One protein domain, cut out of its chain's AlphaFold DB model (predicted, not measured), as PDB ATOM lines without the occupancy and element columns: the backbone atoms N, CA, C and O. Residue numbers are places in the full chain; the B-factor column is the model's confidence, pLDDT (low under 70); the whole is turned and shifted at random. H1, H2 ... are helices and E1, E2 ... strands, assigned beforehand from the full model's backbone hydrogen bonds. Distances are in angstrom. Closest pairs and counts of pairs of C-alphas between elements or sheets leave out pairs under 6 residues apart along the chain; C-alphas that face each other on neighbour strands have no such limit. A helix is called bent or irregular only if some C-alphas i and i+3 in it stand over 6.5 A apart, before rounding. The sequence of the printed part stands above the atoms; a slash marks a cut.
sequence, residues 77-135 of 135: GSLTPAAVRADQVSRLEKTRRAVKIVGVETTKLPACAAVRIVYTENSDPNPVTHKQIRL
ATOM      1  N   GLY A  77      37.486  18.397  38.240       82.06
ATOM      2  CA  GLY A  77      36.493  17.858  37.310       82.06
ATOM      3  C   GLY A  77      35.854  16.551  37.780       82.06
ATOM      4  O   GLY A  77      36.292  15.911  38.733       82.06
ATOM      5  N   SER A  78      34.831  16.110  37.047       84.75
ATOM      6  CA  SER A  78      34.242  14.779  37.225       84.75
ATOM      7  C   SER A  78      35.181  13.691  36.692       84.75
ATOM      8  O   SER A  78      35.650  13.774  35.558       84.75
ATOM      9  N   LEU A  79      35.406  12.626  37.466       87.19
ATOM     10  CA  LEU A  79      36.172  11.441  37.046       87.19
ATOM     11  C   LEU A  79      35.290  10.439  36.277       87.19
ATOM     12  O   LEU A  79      35.244   9.252  36.588       87.19
ATOM     13  N   THR A  80      34.569  10.924  35.264       91.31
ATOM     14  CA  THR A  80      33.804  10.082  34.330       91.31
ATOM     15  C   THR A  80      34.500  10.028  32.972       91.31
ATOM     16  O   THR A  80      35.118  11.017  32.568       91.31
ATOM     17  N   PRO A  81      34.373   8.927  32.203       91.62
ATOM     18  CA  PRO A  81      34.986   8.830  30.879       91.62
ATOM     19  C   PRO A  81      34.618   9.992  29.946       91.62
ATOM     20  O   PRO A  81      35.462  10.457  29.190       91.62
ATOM     21  N   ALA A  82      33.382  10.498  30.020       91.69
ATOM     22  CA  ALA A  82      32.934  11.640  29.221       91.69
ATOM     23  C   ALA A  82      33.659  12.948  29.591       91.69
ATOM     24  O   ALA A  82      34.156  13.642  28.706       91.69
ATOM     25  N   ALA A  83      33.775  13.261  30.885       90.94
ATOM     26  CA  ALA A  83      34.471  14.463  31.346       90.94
ATOM     27  C   ALA A  83      35.980  14.393  31.057       90.94
ATOM     28  O   ALA A  83      36.571  15.352  30.567       90.94
ATOM     29  N   VAL A  84      36.589  13.223  31.270       92.12
ATOM     30  CA  VAL A  84      38.004  12.977  30.954       92.12
ATOM     31  C   VAL A  84      38.274  13.085  29.449       92.12
ATOM     32  O   VAL A  84      39.317  13.604  29.053       92.12
ATOM     33  N   ARG A  85      37.333  12.655  28.594       91.81
ATOM     34  CA  ARG A  85      37.428  12.844  27.138       91.81
ATOM     35  C   ARG A  85      37.388  14.319  26.733       91.81
ATOM     36  O   ARG A  85      38.168  14.725  25.880       91.81
ATOM     37  N   ALA A  86      36.505  15.107  27.342       90.44
ATOM     38  CA  ALA A  86      36.343  16.521  27.004       90.44
ATOM     39  C   ALA A  86      37.546  17.392  27.412       90.44
ATOM     40  O   ALA A  86      37.811  18.404  26.770       90.44
ATOM     41  N   ASP A  87      38.270  17.002  28.465       90.00
ATOM     42  CA  ASP A  87      39.380  17.787  29.013       90.00
ATOM     43  C   ASP A  87      40.748  17.133  28.750       90.00
ATOM     44  O   ASP A  87      41.527  17.595  27.913       90.00
ATOM     45  N   GLN A  88      41.040  16.015  29.423       90.62
ATOM     46  CA  GLN A  88      42.369  15.395  29.414       90.62
ATOM     47  C   GLN A  88      42.744  14.820  28.048       90.62
ATOM     48  O   GLN A  88      43.854  15.050  27.572       90.62
ATOM     49  N   VAL A  89      41.824  14.114  27.385       90.25
ATOM     50  CA  VAL A  89      42.079  13.562  26.043       90.25
ATOM     51  C   VAL A  89      42.297  14.681  25.030       90.25
ATOM     52  O   VAL A  89      43.307  14.670  24.331       90.25
ATOM     53  N   SER A  90      41.424  15.691  25.010       90.00
ATOM     54  CA  SER A  90      41.597  16.852  24.130       90.00
ATOM     55  C   SER A  90      42.910  17.595  24.386       90.00
ATOM     56  O   SER A  90      43.511  18.133  23.456       90.00
ATOM     57  N   ARG A  91      43.393  17.632  25.634       89.25
ATOM     58  CA  ARG A  91      44.705  18.199  25.954       89.25
ATOM     59  C   ARG A  91      45.850  17.324  25.447       89.25
ATOM     60  O   ARG A  91      46.810  17.870  24.904       89.25
ATOM     61  N   LEU A  92      45.768  16.001  25.598       89.25
ATOM     62  CA  LEU A  92      46.771  15.069  25.070       89.25
ATOM     63  C   LEU A  92      46.904  15.228  23.553       89.25
ATOM     64  O   LEU A  92      48.005  15.468  23.072       89.25
ATOM     65  N   GLU A  93      45.794  15.225  22.818       88.75
ATOM     66  CA  GLU A  93      45.790  15.376  21.354       88.75
ATOM     67  C   GLU A  93      46.428  16.688  20.872       88.75
ATOM     68  O   GLU A  93      47.032  16.723  19.803       88.75
ATOM     69  N   LYS A  94      46.334  17.762  21.666       88.06
ATOM     70  CA  LYS A  94      46.914  19.075  21.337       88.06
ATOM     71  C   LYS A  94      48.376  19.237  21.745       88.06
ATOM     72  O   LYS A  94      49.073  20.056  21.157       88.06
ATOM     73  N   THR A  95      48.814  18.556  22.803       85.81
ATOM     74  CA  THR A  95      50.126  18.813  23.435       85.81
ATOM     75  C   THR A  95      51.161  17.737  23.157       85.81
ATOM     76  O   THR A  95      52.356  17.996  23.286       85.81
ATOM     77  N   ARG A  96      50.718  16.530  22.808       87.00
ATOM     78  CA  ARG A  96      51.576  15.366  22.615       87.00
ATOM     79  C   ARG A  96      51.712  15.007  21.140       87.00
ATOM     80  O   ARG A  96      50.998  15.504  20.269       87.00
ATOM     81  N   ARG A  97      52.678  14.139  20.860       85.25
ATOM     82  CA  ARG A  97      53.160  13.853  19.510       85.25
ATOM     83  C   ARG A  97      52.326  12.766  18.850       85.25
ATOM     84  O   ARG A  97      52.396  11.604  19.245       85.25
ATOM     85  N   ALA A  98      51.559  13.129  17.823       86.56
ATOM     86  CA  ALA A  98      50.805  12.178  17.001       86.56
ATOM     87  C   ALA A  98      49.902  11.227  17.820       86.56
ATOM     88  O   ALA A  98      49.863  10.016  17.551       86.56
ATOM     89  N   VAL A  99      49.217  11.763  18.839       88.31
ATOM     90  CA  VAL A  99      48.379  10.965  19.744       88.31
ATOM     91  C   VAL A  99      47.250  10.291  18.985       88.31
ATOM     92  O   VAL A  99      46.525  10.925  18.221       88.31
ATOM     93  N   LYS A 100      47.060   9.001  19.253       89.38
ATOM     94  CA  LYS A 100      45.867   8.256  18.862       89.38
ATOM     95  C   LYS A 100      45.296   7.554  20.082       89.38
ATOM     96  O   LYS A 100      45.947   6.681  20.657       89.38
ATOM     97  N   ILE A 101      44.071   7.911  20.449       91.44
ATOM     98  CA  ILE A 101      43.360   7.279  21.560       91.44
ATOM     99  C   ILE A 101      42.913   5.877  21.152       91.44
ATOM    100  O   ILE A 101      42.275   5.687  20.119       91.44
ATOM    101  N   VAL A 102      43.254   4.900  21.984       92.00
ATOM    102  CA  VAL A 102      42.873   3.491  21.839       92.00
ATOM    103  C   VAL A 102      41.667   3.180  22.724       92.00
ATOM    104  O   VAL A 102      40.760   2.473  22.299       92.00
ATOM    105  N   GLY A 103      41.609   3.753  23.931       90.94
ATOM    106  CA  GLY A 103      40.510   3.514  24.865       90.94
ATOM    107  C   GLY A 103      40.434   4.544  25.987       90.94
ATOM    108  O   GLY A 103      41.441   5.125  26.383       90.94
ATOM    109  N   VAL A 104      39.220   4.763  26.495       94.25
ATOM    110  CA  VAL A 104      38.972   5.505  27.740       94.25
ATOM    111  C   VAL A 104      37.879   4.773  28.494       94.25
ATOM    112  O   VAL A 104      36.746   4.705  28.008       94.25
ATOM    113  N   GLU A 105      38.224   4.228  29.652       93.94
ATOM    114  CA  GLU A 105      37.370   3.328  30.424       93.94
ATOM    115  C   GLU A 105      37.507   3.588  31.924       93.94
ATOM    116  O   GLU A 105      38.547   4.045  32.402       93.94
ATOM    117  N   THR A 106      36.455   3.295  32.680       94.00
ATOM    118  CA  THR A 106      36.530   3.307  34.143       94.00
ATOM    119  C   THR A 106      37.230   2.037  34.614       94.00
ATOM    120  O   THR A 106      36.929   0.943  34.148       94.00
ATOM    121  N   THR A 107      38.142   2.173  35.569       93.62
ATOM    122  CA  THR A 107      38.848   1.066  36.211       93.62
ATOM    123  C   THR A 107      38.809   1.214  37.728       93.62
ATOM    124  O   THR A 107      38.451   2.268  38.257       93.62
ATOM    125  N   LYS A 108      39.164   0.154  38.450       92.62
ATOM    126  CA  LYS A 108      39.241   0.154  39.909       92.62
ATOM    127  C   LYS A 108      40.698   0.037  40.334       92.62
ATOM    128  O   LYS A 108      41.354  -0.961  40.051       92.62
ATOM    129  N   LEU A 109      41.178   1.049  41.040       89.31
ATOM    130  CA  LEU A 109      42.417   0.987  41.799       89.31
ATOM    131  C   LEU A 109      42.122   0.449  43.209       89.31
ATOM    132  O   LEU A 109      40.978   0.535  43.665       89.31
ATOM    133  N   PRO A 110      43.129  -0.074  43.934       88.94
ATOM    134  CA  PRO A 110      42.930  -0.583  45.292       88.94
ATOM    135  C   PRO A 110      42.242   0.414  46.235       88.94
ATOM    136  O   PRO A 110      41.451   0.006  47.079       88.94
ATOM    137  N   ALA A 111      42.507   1.713  46.061       84.75
ATOM    138  CA  ALA A 111      41.949   2.770  46.899       84.75
ATOM    139  C   ALA A 111      40.613   3.349  46.390       84.75
ATOM    140  O   ALA A 111      39.815   3.818  47.197       84.75
ATOM    141  N   CYS A 112      40.356   3.366  45.075       86.75
ATOM    142  CA  CYS A 112      39.214   4.089  44.501       86.75
ATOM    143  C   CYS A 112      38.917   3.709  43.039       86.75
ATOM    144  O   CYS A 112      39.677   2.995  42.386       86.75
ATOM    145  N   ALA A 113      37.802   4.212  42.505       90.62
ATOM    146  CA  ALA A 113      37.551   4.201  41.066       90.62
ATOM    147  C   ALA A 113      38.437   5.237  40.351       90.62
ATOM    148  O   ALA A 113      38.677   6.326  40.868       90.62
ATOM    149  N   ALA A 114      38.888   4.903  39.148       92.38
ATOM    150  CA  ALA A 114      39.721   5.747  38.301       92.38
ATOM    151  C   ALA A 114      39.262   5.664  36.839       92.38
ATOM    152  O   ALA A 114      38.489   4.783  36.468       92.38
ATOM    153  N   VAL A 115      39.765   6.559  35.991       94.19
ATOM    154  CA  VAL A 115      39.577   6.483  34.536       94.19
ATOM    155  C   VAL A 115      40.929   6.207  33.893       94.19
ATOM    156  O   VAL A 115      41.881   6.959  34.091       94.19
ATOM    157  N   ARG A 116      41.015   5.124  33.122       94.31
ATOM    158  CA  ARG A 116      42.199   4.729  32.363       94.31
ATOM    159  C   ARG A 116      42.068   5.229  30.932       94.31
ATOM    160  O   ARG A 116      41.075   4.951  30.264       94.31
ATOM    161  N   ILE A 117      43.091   5.935  30.461       93.81
ATOM    162  CA  ILE A 117      43.247   6.329  29.060       93.81
ATOM    163  C   ILE A 117      44.365   5.470  28.473       93.81
ATOM    164  O   ILE A 117      45.459   5.414  29.030       93.81
ATOM    165  N   VAL A 118      44.096   4.815  27.349       93.38
ATOM    166  CA  VAL A 118      45.097   4.092  26.559       93.38
ATOM    167  C   VAL A 118      45.261   4.833  25.246       93.38
ATOM    168  O   VAL A 118      44.272   5.116  24.566       93.38
ATOM    169  N   TYR A 119      46.494   5.160  24.885       91.88
ATOM    170  CA  TYR A 119      46.805   5.891  23.666       91.88
ATOM    171  C   TYR A 119      48.189   5.506  23.139       91.88
ATOM    172  O   TYR A 119      49.003   4.956  23.875       91.88
ATOM    173  N   THR A 120      48.438   5.798  21.865       89.69
ATOM    174  CA  THR A 120      49.776   5.730  21.258       89.69
ATOM    175  C   THR A 120      50.252   7.141  20.938       89.69
ATOM    176  O   THR A 120      49.458   7.964  20.482       89.69
ATOM    177  N   GLU A 121      51.529   7.422  21.169       88.19
ATOM    178  CA  GLU A 121      52.210   8.667  20.797       88.19
ATOM    179  C   GLU A 121      53.577   8.336  20.186       88.19
ATOM    180  O   GLU A 121      54.106   7.246  20.404       88.19
ATOM    181  N   ASN A 122      54.138   9.251  19.396       84.50
ATOM    182  CA  ASN A 122      55.541   9.133  19.005       84.50
ATOM    183  C   ASN A 122      56.423   9.452  20.224       84.50
ATOM    184  O   ASN A 122      56.106  10.361  20.998       84.50
ATOM    185  N   SER A 123      57.545   8.748  20.375       79.62
ATOM    186  CA  SER A 123      58.530   9.052  21.413       79.62
ATOM    187  C   SER A 123      59.128  10.449  21.230       79.62
ATOM    188  O   SER A 123      59.096  11.033  20.138       79.62
ATOM    189  N   ASP A 124      59.769  10.960  22.280       79.56
ATOM    190  CA  ASP A 124      60.714  12.057  22.098       79.56
ATOM    191  C   ASP A 124      61.838  11.632  21.131       79.56
ATOM    192  O   ASP A 124      62.214  10.450  21.104       79.56
ATOM    193  N   PRO A 125      62.371  12.560  20.314       79.44
ATOM    194  CA  PRO A 125      63.519  12.271  19.469       79.44
ATOM    195  C   PRO A 125      64.723  11.867  20.314       79.44
ATOM    196  O   PRO A 125      65.048  12.518  21.308       79.44
ATOM    197  N   ASN A 126      65.425  10.818  19.893       74.94
ATOM    198  CA  ASN A 126      66.690  10.448  20.507       74.94
ATOM    199  C   ASN A 126      67.684  11.622  20.371       74.94
ATOM    200  O   ASN A 126      67.902  12.095  19.254       74.94
ATOM    201  N   PRO A 127      68.325  12.079  21.461       71.88
ATOM    202  CA  PRO A 127      69.155  13.285  21.441       71.88
ATOM    203  C   PRO A 127      70.427  13.145  20.592       71.88
ATOM    204  O   PRO A 127      71.045  14.147  20.246       71.88
ATOM    205  N   VAL A 128      70.829  11.917  20.257       77.62
ATOM    206  CA  VAL A 128      72.003  11.635  19.424       77.62
ATOM    207  C   VAL A 128      71.573  11.307  17.995       77.62
ATOM    208  O   VAL A 128      72.062  11.904  17.039       77.62
ATOM    209  N   THR A 129      70.633  10.375  17.824       79.12
ATOM    210  CA  THR A 129      70.259   9.860  16.494       79.12
ATOM    211  C   THR A 129      69.117  10.622  15.829       79.12
ATOM    212  O   THR A 129      68.858  10.394  14.650       79.12
ATOM    213  N   HIS A 130      68.422  11.499  16.559       79.88
ATOM    214  CA  HIS A 130      67.229  12.237  16.124       79.88
ATOM    215  C   HIS A 130      66.061  11.348  15.654       79.88
ATOM    216  O   HIS A 130      65.065  11.850  15.136       79.88
ATOM    217  N   LYS A 131      66.154  10.026  15.850       78.69
ATOM    218  CA  LYS A 131      65.089   9.076  15.525       78.69
ATOM    219  C   LYS A 131      64.026   9.070  16.617       78.69
ATOM    220  O   LYS A 131      64.343   9.195  17.799       78.69
ATOM    221  N   GLN A 132      62.780   8.877  16.206       78.75
ATOM    222  CA  GLN A 132      61.634   8.647  17.078       78.75
ATOM    223  C   GLN A 132      61.105   7.235  16.836       78.75
ATOM    224  O   GLN A 132      61.205   6.715  15.721       78.75
ATOM    225  N   ILE A 133      60.531   6.639  17.872       76.56
ATOM    226  CA  ILE A 133      59.898   5.322  17.822       76.56
ATOM    227  C   ILE A 133      58.416   5.443  18.172       76.56
ATOM    228  O   ILE A 133      57.985   6.409  18.809       76.56
ATOM    229  N   ARG A 134      57.627   4.465  17.736       78.69
ATOM    230  CA  ARG A 134      56.214   4.315  18.090       78.69
ATOM    231  C   ARG A 134      55.961   2.843  18.408       78.69
ATOM    232  O   ARG A 134      56.566   1.982  17.776       78.69
ATOM    233  N   LEU A 135      55.085   2.580  19.372       62.78
ATOM    234  CA  LEU A 135      54.598   1.246  19.731       62.78
ATOM    235  C   LEU A 135      53.111   1.123  19.375       62.78
ATOM    236  O   LEU A 135      52.398   2.155  19.466       62.78
TER     237      LEU A 135
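This is residues 77 to 135 of the 135 residues of an uncharacterized protein of Phyllobacteriaceae bacterium (UniProt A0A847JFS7). A two-stranded antiparallel hairpin, E1 and E2, has one helix, H1, packed over it, and a long tail, residues 121 to 135, runs away from the end of E2 and folds back as a loop at one end of the longest axis. The printed part has 59 residues, with one named helix and two named strands in the order H1, E1, E2; the sheet order is E1 - E2, and the class is mixed, helices and strands. The whole is loose, with a radius of gyration of the C-alphas of 14.2 A, and elongated, spanning 42 by 25 by 17 A.

E1, residues 100 to 108, and E2, residues 113 to 120, form a hairpin and are antiparallel, with 161 degrees between their directions. The C-alphas of residues 104 and 117 face each other at 4.5 A. N 105 and O 116 are within hydrogen-bond range at 3.0 A, and so are N 116 and O 105 at 2.8 A. H1, residues 81 to 95, has 6 pairs of C-alphas within 8 A of E1, the closest those of Pro 81 and Glu 105, 6.0 A apart. With E2 it has 3 such pairs, the closest those of Pro 81 and Val 115, 6.3 A apart. In H1, 9 of 11 O i to N i+4 pairs are within hydrogen-bond range. H1 is irregular, but only just: C-alphas 86 and 89 are 6.53 A apart.

E1 measures 23.5 A from first to last C-alpha, beginning at C-alpha 100 (45.867, 8.256, 18.862). E2 measures 23.3 A and ends at C-alpha 120 (49.776, 5.730, 21.258). H1 measures 19.6 A and begins at C-alpha 81 (34.986, 8.830, 30.879).

The C-alphas of Cys 112 and Thr 129 are the two farthest apart, at 42.2 A. The printed part has no cut, and it ends at residue 135, the chain's last. The links H1 to E1 and E1 to E2 are tight, each with 4 residues. Mean pLDDT of the printed part is 87.0, and residue 135 is under 70.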